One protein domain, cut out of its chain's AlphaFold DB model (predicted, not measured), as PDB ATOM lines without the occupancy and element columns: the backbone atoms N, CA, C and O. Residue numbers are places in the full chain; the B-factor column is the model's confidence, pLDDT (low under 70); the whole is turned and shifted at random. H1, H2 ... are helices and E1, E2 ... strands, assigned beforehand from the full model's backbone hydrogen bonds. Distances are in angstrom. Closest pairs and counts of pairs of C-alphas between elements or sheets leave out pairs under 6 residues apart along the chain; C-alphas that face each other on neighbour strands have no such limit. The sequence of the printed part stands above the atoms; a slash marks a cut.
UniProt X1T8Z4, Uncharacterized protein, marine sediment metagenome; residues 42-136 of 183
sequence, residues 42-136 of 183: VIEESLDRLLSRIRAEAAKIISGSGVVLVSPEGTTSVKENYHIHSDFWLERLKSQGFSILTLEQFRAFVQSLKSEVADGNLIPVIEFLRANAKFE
ATOM      1  N   VAL A  42     246.408 270.750 359.633       86.62
ATOM      2  CA  VAL A  42     245.261 270.993 360.529       86.62
ATOM      3  C   VAL A  42     245.593 270.645 361.983       86.62
ATOM      4  O   VAL A  42     245.190 271.358 362.911       86.62
ATOM      5  N   ILE A  43     246.323 269.550 362.209       87.56
ATOM      6  CA  ILE A  43     246.720 269.122 363.555       87.56
ATOM      7  C   ILE A  43     247.710 270.121 364.165       87.56
ATOM      8  O   ILE A  43     247.536 270.527 365.319       87.56
ATOM      9  N   GLU A  44     248.714 270.560 363.408       88.69
ATOM     10  CA  GLU A  44     249.684 271.550 363.881       88.69
ATOM     11  C   GLU A  44     249.035 272.896 364.219       88.69
ATOM     12  O   GLU A  44     249.332 273.471 365.273       88.69
ATOM     13  N   GLU A  45     248.111 273.377 363.382       87.88
ATOM     14  CA  GLU A  45     247.362 274.612 363.638       87.88
ATOM     15  C   GLU A  45     246.501 274.487 364.907       87.88
ATOM     16  O   GLU A  45     246.453 275.399 365.740       87.88
ATOM     17  N   SER A  46     245.873 273.326 365.110       88.31
ATOM     18  CA  SER A  46     245.079 273.040 366.312       88.31
ATOM     19  C   SER A  46     245.933 273.077 367.586       88.31
ATOM     20  O   SER A  46     245.515 273.627 368.612       88.31
ATOM     21  N   LEU A  47     247.153 272.541 367.521       90.94
ATOM     22  CA  LEU A  47     248.124 272.601 368.615       90.94
ATOM     23  C   LEU A  47     248.561 274.045 368.918       90.94
ATOM     24  O   LEU A  47     248.616 274.441 370.088       90.94
ATOM     25  N   ASP A  48     248.813 274.857 367.890       91.19
ATOM     26  CA  ASP A  48     249.169 276.273 368.057       91.19
ATOM     27  C   ASP A  48     248.027 277.101 368.646       91.19
ATOM     28  O   ASP A  48     248.248 277.967 369.508       91.19
ATOM     29  N   ARG A  49     246.788 276.815 368.235       90.94
ATOM     30  CA  ARG A  49     245.588 277.448 368.788       90.94
ATOM     31  C   ARG A  49     245.428 277.124 370.271       90.94
ATOM     32  O   ARG A  49     245.182 278.033 371.073       90.94
ATOM     33  N   LEU A  50     245.624 275.860 370.657       90.38
ATOM     34  CA  LEU A  50     245.593 275.442 372.059       90.38
ATOM     35  C   LEU A  50     246.686 276.146 372.874       90.38
ATOM     36  O   LEU A  50     246.388 276.728 373.920       90.38
ATOM     37  N   LEU A  51     247.928 276.171 372.377       89.50
ATOM     38  CA  LEU A  51     249.041 276.866 373.029       89.50
ATOM     39  C   LEU A  51     248.744 278.356 373.231       89.50
ATOM     40  O   LEU A  51     248.947 278.892 374.324       89.50
ATOM     41  N   SER A  52     248.236 279.024 372.196       88.62
ATOM     42  CA  SER A  52     247.883 280.446 372.241       88.62
ATOM     43  C   SER A  52     246.816 280.732 373.292       88.62
ATOM     44  O   SER A  52     246.910 281.709 374.038       88.62
ATOM     45  N   ARG A  53     245.826 279.848 373.421       87.38
ATOM     46  CA  ARG A  53     244.776 280.001 374.426       87.38
ATOM     47  C   ARG A  53     245.278 279.764 375.843       87.38
ATOM     48  O   ARG A  53     244.931 280.532 376.734       87.38
ATOM     49  N   ILE A  54     246.116 278.753 376.055       86.81
ATOM     50  CA  ILE A  54     246.746 278.510 377.359       86.81
ATOM     51  C   ILE A  54     247.613 279.704 377.775       86.81
ATOM     52  O   ILE A  54     247.547 280.128 378.926       86.81
ATOM     53  N   ARG A  55     248.343 280.324 376.836       86.94
ATOM     54  CA  ARG A  55     249.059 281.587 377.087       86.94
ATOM     55  C   ARG A  55     248.114 282.714 377.499       86.94
ATOM     56  O   ARG A  55     248.408 283.419 378.459       86.94
ATOM     57  N   ALA A  56     246.989 282.872 376.801       85.31
ATOM     58  CA  ALA A  56     246.002 283.897 377.126       85.31
ATOM     59  C   ALA A  56     245.373 283.682 378.514       85.31
ATOM     60  O   ALA A  56     245.205 284.646 379.255       85.31
ATOM     61  N   GLU A  57     245.057 282.441 378.894       84.56
ATOM     62  CA  GLU A  57     244.571 282.118 380.244       84.56
ATOM     63  C   GLU A  57     245.645 282.357 381.313       84.56
ATOM     64  O   GLU A  57     245.355 282.949 382.350       84.56
ATOM     65  N   ALA A  58     246.899 281.980 381.049       82.44
ATOM     66  CA  ALA A  58     248.010 282.242 381.960       82.44
ATOM     67  C   ALA A  58     248.261 283.741 382.165       82.44
ATOM     68  O   ALA A  58     248.538 284.164 383.284       82.44
ATOM     69  N   ALA A  59     248.094 284.561 381.124       81.94
ATOM     70  CA  ALA A  59     248.239 286.013 381.214       81.94
ATOM     71  C   ALA A  59     247.172 286.687 382.099       81.94
ATOM     72  O   ALA A  59     247.402 287.791 382.588       81.94
ATOM     73  N   LYS A  60     246.019 286.042 382.339       80.94
ATOM     74  CA  LYS A  60     244.988 286.555 383.264       80.94
ATOM     75  C   LYS A  60     245.381 286.398 384.734       80.94
ATOM     76  O   LYS A  60     244.741 286.993 385.599       80.94
ATOM     77  N   ILE A  61     246.399 285.592 385.036       78.50
ATOM     78  CA  ILE A  61     246.858 285.352 386.402       78.50
ATOM     79  C   ILE A  61     247.738 286.531 386.832       78.50
ATOM     80  O   ILE A  61     248.853 286.718 386.348       78.50
ATOM     81  N   ILE A  62     247.210 287.331 387.760       58.19
ATOM     82  CA  ILE A  62     247.762 288.623 388.208       58.19
ATOM     83  C   ILE A  62     249.180 288.484 388.797       58.19
ATOM     84  O   ILE A  62     249.973 289.419 388.737       58.19
ATOM     85  N   SER A  63     249.521 287.313 389.336       61.72
ATOM     86  CA  SER A  63     250.788 287.021 390.019       61.72
ATOM     87  C   SER A  63     251.915 286.529 389.091       61.72
ATOM     88  O   SER A  63     253.000 286.192 389.570       61.72
ATOM     89  N   GLY A  64     251.700 286.481 387.767       55.94
ATOM     90  CA  GLY A  64     252.742 286.187 386.764       55.94
ATOM     91  C   GLY A  64     253.330 284.771 386.822       55.94
ATOM     92  O   GLY A  64     254.221 284.429 386.050       55.94
ATOM     93  N   SER A  65     252.821 283.934 387.719       67.50
ATOM     94  CA  SER A  65     253.295 282.582 387.967       67.50
ATOM     95  C   SER A  65     252.099 281.659 387.778       67.50
ATOM     96  O   SER A  65     251.393 281.360 388.725       67.50
ATOM     97  N   GLY A  66     251.789 281.279 386.543       74.62
ATOM     98  CA  GLY A  66     250.778 280.263 386.248       74.62
ATOM     99  C   GLY A  66     251.449 278.928 385.942       74.62
ATOM    100  O   GLY A  66     252.479 278.901 385.264       74.62
ATOM    101  N   VAL A  67     250.870 277.827 386.411       84.88
ATOM    102  CA  VAL A  67     251.220 276.473 385.967       84.88
ATOM    103  C   VAL A  67     250.123 275.922 385.065       84.88
ATOM    104  O   VAL A  67     248.933 276.181 385.252       84.88
ATOM    105  N   VAL A  68     250.541 275.148 384.075       87.06
ATOM    106  CA  VAL A  68     249.678 274.380 383.194       87.06
ATOM    107  C   VAL A  68     249.589 272.963 383.746       87.06
ATOM    108  O   VAL A  68     250.602 272.305 383.974       87.06
ATOM    109  N   LEU A  69     248.372 272.501 383.988       88.94
ATOM    110  CA  LEU A  69     248.074 271.153 384.446       88.94
ATOM    111  C   LEU A  69     247.564 270.349 383.264       88.94
ATOM    112  O   LEU A  69     246.569 270.742 382.654       88.94
ATOM    113  N   VAL A  70     248.210 269.225 382.984       89.50
ATOM    114  CA  VAL A  70     247.738 268.226 382.026       89.50
ATOM    115  C   VAL A  70     247.293 267.009 382.824       89.50
ATOM    116  O   VAL A  70     248.078 266.453 383.595       89.50
ATOM    117  N   SER A  71     246.020 266.640 382.708       89.06
ATOM    118  CA  SER A  71     245.477 265.461 383.384       89.06
ATOM    119  C   SER A  71     245.978 264.164 382.734       89.06
ATOM    120  O   SER A  71     246.438 264.202 381.589       89.06
ATOM    121  N   PRO A  72     245.856 263.008 383.411       85.38
ATOM    122  CA  PRO A  72     246.139 261.703 382.805       85.38
ATOM    123  C   PRO A  72     245.355 261.452 381.510       85.38
ATOM    124  O   PRO A  72     245.823 260.768 380.609       85.38
ATOM    125  N   GLU A  73     244.158 262.029 381.409       86.75
ATOM    126  CA  GLU A  73     243.286 261.962 380.235       86.75
ATOM    127  C   GLU A  73     243.654 262.988 379.150       86.75
ATOM    128  O   GLU A  73     242.969 263.081 378.135       86.75
ATOM    129  N   GLY A  74     244.705 263.788 379.359       83.62
ATOM    130  CA  GLY A  74     245.212 264.773 378.405       83.62
ATOM    131  C   GLY A  74     244.526 266.139 378.460       83.62
ATOM    132  O   GLY A  74     244.865 267.018 377.667       83.62
ATOM    133  N   THR A  75     243.579 266.376 379.372       88.44
ATOM    134  CA  THR A  75     242.915 267.684 379.482       88.44
ATOM    135  C   THR A  75     243.850 268.721 380.099       88.44
ATOM    136  O   THR A  75     244.455 268.488 381.143       88.44
ATOM    137  N   THR A  76     243.914 269.898 379.478       88.88
ATOM    138  CA  THR A  76     244.789 270.996 379.889       88.88
ATOM    139  C   THR A  76     244.006 272.078 380.629       88.88
ATOM    140  O   THR A  76     242.937 272.507 380.196       88.88
ATOM    141  N   SER A  77     244.549 272.571 381.740       87.31
ATOM    142  CA  SER A  77     244.020 273.737 382.456       87.31
ATOM    143  C   SER A  77     245.146 274.609 382.995       87.31
ATOM    144  O   SER A  77     246.257 274.132 383.205       87.31
ATOM    145  N   VAL A  78     244.870 275.891 383.224       86.62
ATOM    146  CA  VAL A  78     245.837 276.813 383.831       86.62
ATOM    147  C   VAL A  78     245.403 277.122 385.253       86.62
ATOM    148  O   VAL A  78     244.232 277.421 385.492       86.62
ATOM    149  N   LYS A  79     246.342 277.056 386.194       82.25
ATOM    150  CA  LYS A  79     246.129 277.463 387.582       82.25
ATOM    151  C   LYS A  79     247.244 278.367 388.073       82.25
ATOM    152  O   LYS A  79     248.358 278.340 387.560       82.25
ATOM    153  N   GLU A  80     246.922 279.170 389.076       78.94
ATOM    154  CA  GLU A  80     247.906 279.986 389.774       78.94
ATOM    155  C   GLU A  80     248.954 279.092 390.450       78.94
ATOM    156  O   GLU A  80     248.645 278.030 390.995       78.94
ATOM    157  N   ASN A  81     250.211 279.503 390.344       68.31
ATOM    158  CA  ASN A  81     251.352 278.817 390.916       68.31
ATOM    159  C   ASN A  81     251.423 279.134 392.410       68.31
ATOM    160  O   ASN A  81     251.975 280.153 392.824       68.31
ATOM    161  N   TYR A  82     250.887 278.234 393.220       61.00
ATOM    162  CA  TYR A  82     251.265 278.136 394.622       61.00
ATOM    163  C   TYR A  82     252.573 277.339 394.688       61.00
ATOM    164  O   TYR A  82     252.709 276.349 393.976       61.00
ATOM    165  N   HIS A  83     253.556 277.803 395.471       59.91
ATOM    166  CA  HIS A  83     254.934 277.284 395.529       59.91
ATOM    167  C   HIS A  83     255.086 275.797 395.119       59.91
ATOM    168  O   HIS A  83     254.786 274.890 395.898       59.91
ATOM    169  N   ILE A  84     255.621 275.573 393.905       56.66
ATOM    170  CA  ILE A  84     255.732 274.278 393.183       56.66
ATOM    171  C   ILE A  84     256.318 273.125 394.020       56.66
ATOM    172  O   ILE A  84     256.084 271.951 393.729       56.66
ATOM    173  N   HIS A  85     257.089 273.461 395.054       55.09
ATOM    174  CA  HIS A  85     257.865 272.524 395.863       55.09
ATOM    175  C   HIS A  85     257.378 272.366 397.307       55.09
ATOM    176  O   HIS A  85     257.981 271.595 398.045       55.09
ATOM    177  N   SER A  86     256.335 273.083 397.736       58.62
ATOM    178  CA  SER A  86     255.837 272.988 399.119       58.62
ATOM    179  C   SER A  86     254.338 272.740 399.229       58.62
ATOM    180  O   SER A  86     253.837 272.573 400.339       58.62
ATOM    181  N   ASP A  87     253.607 272.766 398.114       70.19
ATOM    182  CA  ASP A  87     252.163 272.596 398.152       70.19
ATOM    183  C   ASP A  87     251.779 271.112 398.081       70.19
ATOM    184  O   ASP A  87     251.903 270.451 397.045       70.19
ATOM    185  N   PHE A  88     251.261 270.605 399.201       77.75
ATOM    186  CA  PHE A  88     250.671 269.272 399.332       77.75
ATOM    187  C   PHE A  88     249.636 268.983 398.230       77.75
ATOM    188  O   PHE A  88     249.462 267.839 397.803       77.75
ATOM    189  N   TRP A  89     248.956 270.017 397.728       80.25
ATOM    190  CA  TRP A  89     248.005 269.883 396.632       80.25
ATOM    191  C   TRP A  89     248.669 269.506 395.296       80.25
ATOM    192  O   TRP A  89     248.145 268.654 394.574       80.25
ATOM    193  N   LEU A  90     249.838 270.071 394.978       79.19
ATOM    194  CA  LEU A  90     250.577 269.753 393.749       79.19
ATOM    195  C   LEU A  90     251.197 268.355 393.809       79.19
ATOM    196  O   LEU A  90     251.160 267.627 392.816       79.19
ATOM    197  N   GLU A  91     251.724 267.947 394.967       83.19
ATOM    198  CA  GLU A  91     252.193 266.568 395.168       83.19
ATOM    199  C   GLU A  91     251.053 265.562 394.992       83.19
ATOM    200  O   GLU A  91     251.211 264.550 394.304       83.19
ATOM    201  N   ARG A  92     249.869 265.876 395.530       85.12
ATOM    202  CA  ARG A  92     248.673 265.056 395.334       85.12
ATOM    203  C   ARG A  92     248.298 264.947 393.858       85.12
ATOM    204  O   ARG A  92     248.025 263.841 393.403       85.12
ATOM    205  N   LEU A  93     248.310 266.043 393.103       85.12
ATOM    206  CA  LEU A  93     248.040 266.001 391.663       85.12
ATOM    207  C   LEU A  93     249.051 265.132 390.907       85.12
ATOM    208  O   LEU A  93     248.644 264.284 390.116       85.12
ATOM    209  N   LYS A  94     250.350 265.269 391.196       86.69
ATOM    210  CA  LYS A  94     251.386 264.406 390.602       86.69
ATOM    211  C   LYS A  94     251.135 262.931 390.911       86.69
ATOM    212  O   LYS A  94     251.209 262.102 390.013       86.69
ATOM    213  N   SER A  95     250.763 262.599 392.152       86.12
ATOM    214  CA  SER A  95     250.420 261.218 392.541       86.12
ATOM    215  C   SER A  95     249.177 260.669 391.827       86.12
ATOM    216  O   SER A  95     249.022 259.459 391.697       86.12
ATOM    217  N   GLN A  96     248.304 261.556 391.343       88.12
ATOM    218  CA  GLN A  96     247.132 261.225 390.530       88.12
ATOM    219  C   GLN A  96     247.453 261.162 389.028       88.12
ATOM    220  O   GLN A  96     246.545 260.951 388.232       88.12
ATOM    221  N   GLY A  97     248.721 261.334 388.640       86.62
ATOM    222  CA  GLY A  97     249.182 261.263 387.254       86.62
ATOM    223  C   GLY A  97     249.088 262.579 386.479       86.62
ATOM    224  O   GLY A  97     249.199 262.561 385.258       86.62
ATOM    225  N   PHE A  98     248.881 263.718 387.148       88.56
ATOM    226  CA  PHE A  98     248.923 265.016 386.473       88.56
ATOM    227  C   PHE A  98     250.358 265.444 386.177       88.56
ATOM    228  O   PHE A  98     251.222 265.438 387.061       88.56
ATOM    229  N   SER A  99     250.564 265.955 384.967       88.31
ATOM    230  CA  SER A  99     251.766 266.694 384.599       88.31
ATOM    231  C   SER A  99     251.577 268.168 384.931       88.31
ATOM    232  O   SER A  99     250.600 268.798 384.525       88.31
ATOM    233  N   ILE A 100     252.517 268.720 385.696       87.94
ATOM    234  CA  ILE A 100     252.504 270.112 386.150       87.94
ATOM    235  C   ILE A 100     253.654 270.819 385.453       87.94
ATOM    236  O   ILE A 100     254.816 270.557 385.758       87.94
ATOM    237  N   LEU A 101     253.316 271.682 384.502       87.56
ATOM    238  CA  LEU A 101     254.257 272.303 383.584       87.56
ATOM    239  C   LEU A 101     254.250 273.816 383.789       87.56
ATOM    240  O   LEU A 101     253.199 274.433 383.959       87.56
ATOM    241  N   THR A 102     255.412 274.453 383.725       87.88
ATOM    242  CA  THR A 102     255.456 275.893 383.459       87.88
ATOM    243  C   THR A 102     254.930 276.170 382.048       87.88
ATOM    244  O   THR A 102     254.858 275.276 381.203       87.88
ATOM    245  N   LEU A 103     254.589 277.423 381.747       86.94
ATOM    246  CA  LEU A 103     254.158 277.797 380.395       86.94
ATOM    247  C   LEU A 103     255.228 277.489 379.329       86.94
ATOM    248  O   LEU A 103     254.900 277.119 378.203       86.94
ATOM    249  N   GLU A 104     256.505 277.618 379.691       87.81
ATOM    250  CA  GLU A 104     257.633 277.273 378.825       87.81
ATOM    251  C   GLU A 104     257.746 275.759 378.607       87.81
ATOM    252  O   GLU A 104     257.878 275.310 377.469       87.81
ATOM    253  N   GLN A 105     257.592 274.962 379.666       88.38
ATOM    254  CA  GLN A 105     257.552 273.502 379.559       88.38
ATOM    255  C   GLN A 105     256.346 273.024 378.742       88.38
ATOM    256  O   GLN A 105     256.477 272.115 377.930       88.38
ATOM    257  N   PHE A 106     255.185 273.666 378.889       90.00
ATOM    258  CA  PHE A 106     254.014 273.357 378.071       90.00
ATOM    259  C   PHE A 106     254.231 273.715 376.596       90.00
ATOM    260  O   PHE A 106     253.831 272.963 375.711       90.00
ATOM    261  N   ARG A 107     254.922 274.826 376.303       89.62
ATOM    262  CA  ARG A 107     255.349 275.136 374.931       89.62
ATOM    263  C   ARG A 107     256.240 274.023 374.375       89.62
ATOM    264  O   ARG A 107     256.009 273.606 373.246       89.62
ATOM    265  N   ALA A 108     257.232 273.564 375.137       91.19
ATOM    266  CA  ALA A 108     258.116 272.475 374.717       91.19
ATOM    267  C   ALA A 108     257.340 271.168 374.485       91.19
ATOM    268  O   ALA A 108     257.544 270.508 373.472       91.19
ATOM    269  N   PHE A 109     256.380 270.852 375.357       90.62
ATOM    270  CA  PHE A 109     255.472 269.720 375.186       90.62
ATOM    271  C   PHE A 109     254.674 269.806 373.874       90.62
ATOM    272  O   PHE A 109     254.636 268.844 373.114       90.62
ATOM    273  N   VAL A 110     254.111 270.973 373.541       90.69
ATOM    274  CA  VAL A 110     253.421 271.176 372.255       90.69
ATOM    275  C   VAL A 110     254.368 270.989 371.063       90.69
ATOM    276  O   VAL A 110     253.965 270.407 370.062       90.69
ATOM    277  N   GLN A 111     255.627 271.429 371.159       90.44
ATOM    278  CA  GLN A 111     256.619 271.173 370.104       90.44
ATOM    279  C   GLN A 111     256.938 269.680 369.960       90.44
ATOM    280  O   GLN A 111     257.061 269.200 368.838       90.44
ATOM    281  N   SER A 112     256.999 268.929 371.065       91.56
ATOM    282  CA  SER A 112     257.133 267.469 371.013       91.56
ATOM    283  C   SER A 112     255.955 266.827 370.282       91.56
ATOM    284  O   SER A 112     256.176 265.943 369.465       91.56
ATOM    285  N   LEU A 113     254.721 267.292 370.513       90.12
ATOM    286  CA  LEU A 113     253.551 266.789 369.785       90.12
ATOM    287  C   LEU A 113     253.622 267.094 368.286       90.12
ATOM    288  O   LEU A 113     253.232 266.252 367.490       90.12
ATOM    289  N   LYS A 114     254.149 268.257 367.885       89.25
ATOM    290  CA  LYS A 114     254.383 268.560 366.463       89.25
ATOM    291  C   LYS A 114     255.437 267.647 365.833       89.25
ATOM    292  O   LYS A 114     255.260 267.222 364.701       89.25
ATOM    293  N   SER A 115     256.490 267.292 366.574       90.06
ATOM    294  CA  SER A 115     257.464 266.297 366.104       90.06
ATOM    295  C   SER A 115     256.801 264.944 365.844       90.06
ATOM    296  O   SER A 115     257.036 264.347 364.803       90.06
ATOM    297  N   GLU A 116     255.904 264.500 366.730       87.94
ATOM    298  CA  GLU A 116     255.144 263.261 366.512       87.94
ATOM    299  C   GLU A 116     254.239 263.336 365.274       87.94
ATOM    300  O   GLU A 116     254.072 262.338 364.577       87.94
ATOM    301  N   VAL A 117     253.675 264.510 364.964       87.06
ATOM    302  CA  VAL A 117     252.921 264.719 363.715       87.06
ATOM    303  C   VAL A 117     253.819 264.528 362.495       87.06
ATOM    304  O   VAL A 117     253.428 263.815 361.569       87.06
ATOM    305  N   ALA A 118     255.021 265.109 362.518       86.75
ATOM    306  CA  ALA A 118     256.006 264.966 361.448       86.75
ATOM    307  C   ALA A 118     256.491 263.514 361.283       86.75
ATOM    308  O   ALA A 118     256.710 263.062 360.161       86.75
ATOM    309  N   ASP A 119     256.581 262.762 362.384       87.62
ATOM    310  CA  ASP A 119     256.943 261.340 362.390       87.62
ATOM    311  C   ASP A 119     255.768 260.409 362.009       87.62
ATOM    312  O   ASP A 119     255.925 259.188 361.959       87.62
ATOM    313  N   GLY A 120     254.577 260.961 361.732       83.88
ATOM    314  CA  GLY A 120     253.374 260.205 361.359       83.88
ATOM    315  C   GLY A 120     252.622 259.573 362.540       83.88
ATOM    316  O   GLY A 120     251.640 258.850 362.349       83.88
ATOM    317  N   ASN A 121     253.020 259.869 363.776       87.12
ATOM    318  CA  ASN A 121     252.415 259.358 365.006       87.12
ATOM    319  C   ASN A 121     251.205 260.208 365.431       87.12
ATOM    320  O   ASN A 121     251.195 260.879 366.463       87.12
ATOM    321  N   LEU A 122     250.131 260.155 364.639       85.00
ATOM    322  CA  LEU A 122     248.976 261.047 364.823       85.00
ATOM    323  C   LEU A 122     248.054 260.661 365.989       85.00
ATOM    324  O   LEU A 122     247.385 261.526 366.551       85.00
ATOM    325  N   ILE A 123     247.994 259.379 366.365       85.25
ATOM    326  CA  ILE A 123     247.062 258.874 367.391       85.25
ATOM    327  C   ILE A 123     247.181 259.630 368.729       85.25
ATOM    328  O   ILE A 123     246.170 260.193 369.159       85.25
ATOM    329  N   PRO A 124     248.359 259.710 369.381       83.62
ATOM    330  CA  PRO A 124     248.479 260.401 370.668       83.62
ATOM    331  C   PRO A 124     248.145 261.896 370.566       83.62
ATOM    332  O   PRO A 124     247.561 262.472 371.486       83.62
ATOM    333  N   VAL A 125     248.451 262.525 369.429       86.69
ATOM    334  CA  VAL A 125     248.179 263.948 369.191       86.69
ATOM    335  C   VAL A 125     246.679 264.199 369.027       86.69
ATOM    336  O   VAL A 125     246.135 265.124 369.631       86.69
ATOM    337  N   ILE A 126     245.984 263.346 368.271       85.25
ATOM    338  CA  ILE A 126     244.530 263.417 368.088       85.25
ATOM    339  C   ILE A 126     243.806 263.169 369.411       85.25
ATOM    340  O   ILE A 126     242.830 263.861 369.709       85.25
ATOM    341  N   GLU A 127     244.253 262.206 370.218       88.06
ATOM    342  CA  GLU A 127     243.673 261.952 371.541       88.06
ATOM    343  C   GLU A 127     243.856 263.146 372.477       88.06
ATOM    344  O   GLU A 127     242.889 263.585 373.108       88.06
ATOM    345  N   PHE A 128     245.051 263.739 372.496       89.00
ATOM    346  CA  PHE A 128     245.322 264.953 373.258       89.00
ATOM    347  C   PHE A 128     244.455 266.134 372.794       89.00
ATOM    348  O   PHE A 128     243.804 266.792 373.611       89.00
ATOM    349  N   LEU A 129     244.372 266.388 371.486       89.12
ATOM    350  CA  LEU A 129     243.508 267.437 370.936       89.12
ATOM    351  C   LEU A 129     242.035 267.173 371.261       89.12
ATOM    352  O   LEU A 129     241.327 268.088 371.672       89.12
ATOM    353  N   ARG A 130     241.573 265.920 371.179       88.31
ATOM    354  CA  ARG A 130     240.204 265.523 371.547       88.31
ATOM    355  C   ARG A 130     239.910 265.783 373.023       88.31
ATOM    356  O   ARG A 130     238.833 266.292 373.340       88.31
ATOM    357  N   ALA A 131     240.846 265.486 373.920       87.56
ATOM    358  CA  ALA A 131     240.712 265.773 375.351       87.56
ATOM    359  C   ALA A 131     240.588 267.278 375.643       87.56
ATOM    360  O   ALA A 131     239.994 267.674 376.649       87.56
ATOM    361  N   ASN A 132     241.095 268.115 374.733       86.62
ATOM    362  CA  ASN A 132     241.019 269.571 374.786       86.62
ATOM    363  C   ASN A 132     239.965 270.160 373.832       86.62
ATOM    364  O   ASN A 132     239.717 271.362 373.864       86.62
ATOM    365  N   ALA A 133     239.256 269.335 373.057       78.44
ATOM    366  CA  ALA A 133     238.224 269.790 372.128       78.44
ATOM    367  C   ALA A 133     237.021 270.390 372.862       78.44
ATOM    368  O   ALA A 133     236.391 271.300 372.351       78.44
ATOM    369  N   LYS A 134     236.730 269.981 374.108       63.88
ATOM    370  CA  LYS A 134     235.691 270.626 374.944       63.88
ATOM    371  C   LYS A 134     236.051 272.044 375.384       63.88
ATOM    372  O   LYS A 134     235.185 272.779 375.852       63.88
ATOM    373  N   PHE A 135     237.312 272.441 375.238       50.25
ATOM    374  CA  PHE A 135     237.690 273.841 375.342       50.25
ATOM    375  C   PHE A 135     237.047 274.624 374.174       50.25
ATOM    376  O   PHE A 135     236.704 275.794 374.335       50.25
ATOM    377  N   GLU A 136     236.782 273.975 373.037       42.31
ATOM    378  CA  GLU A 136     236.064 274.471 371.863       42.31
ATOM    379  C   GLU A 136     234.647 273.879 371.735       42.31
ATOM    380  O   GLU A 136     234.413 272.904 371.032       42.31
TER     381      GLU A 136
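Overview. This is residues 42 to 136 of the 183 residues of an uncharacterized protein of marine sediment metagenome (UniProt X1T8Z4). Two long helices, H1 and H3, run side by side in opposite directions from one face of a small three-stranded sheet, and H4 crosses this pair near the end away from the sheet. H2, beyond the sheet, and the loop before it make the other end of the longest axis. The printed part has 95 residues, with four named helices and three named strands in the order H1, E1, E2, H2, E3, H3, H4. The sheet has the order E2, E1, E3, all antiparallel, and the class is mixed, helices and strands. The whole is compact, with a radius of gyration of the C-alphas of 13.5 A and spans of 40 by 27 by 22 A.

Along the chain. H1, residues 42 to 59, begins at C-alpha 42 (245.261, 270.993, 360.529) and is 25.7 A long. E1, residues 66 to 70, is 13.1 A long, and E2, residues 76 to 80, is 13.7 A long. H2, residues 88 to 95, is 10.5 A long and begins at C-alpha 88 (250.671, 269.272, 399.332). E3, residues 99 to 102, is 10.0 A long. H3, residues 103 to 118, is 23.0 A long. H4, residues 122 to 133, is 15.7 A long and ends at C-alpha 133 (238.224, 269.790, 372.128).

Arrangement. H1, H3 and H4 form an up and down bundle, each running against the one before it. H1 and H3 touch at a shallow tilt of 3 degrees, opposite ways; their closest C-alphas, of Glu 44 and Lys 114, are 6.1 A apart. H4 touches residues 43 to 50 of H1 at a steep tilt of 42 degrees, the closest C-alphas being Leu 47 and Leu 129 at 7.3 A. With its residues 122 to 125 it touches residues 113 to 117 of H3, Leu 113 and Val 125 having the closest C-alphas at 6.1 A; H3 and H4 are a helical hairpin. H1 and H3 are on the same face of the sheet, two layers of helices and strands. H1 runs along the strands at a height over the sheet of 9.9 A, while H3 only just stands up from it, rising 41 degrees. H2 only grazes the sheet with residues 90 to 94, and H4 with residues 128 to 132. E1 and E2, a hairpin, have N 69 and O 77 within hydrogen-bond range at 2.8 A; E1 and E3 have N 68 and O 101 at 2.8 A. E2, H2 and E3 make a split strand-helix-strand unit, two strands running the same way with E1 between them, and its crossover is right-handed. In H1, H2, H3 and H4 every O i to N i+4 pair is within hydrogen-bond range.

Size, cuts and confidence. The C-alphas farthest apart, of Val 42 and Ser 86, are 40.1 A apart. The printed part has no cut and no long link. The mean pLDDT of the printed part is 82.6; residues 62 to 65, 81 to 86 and 134 to 136 are under 70.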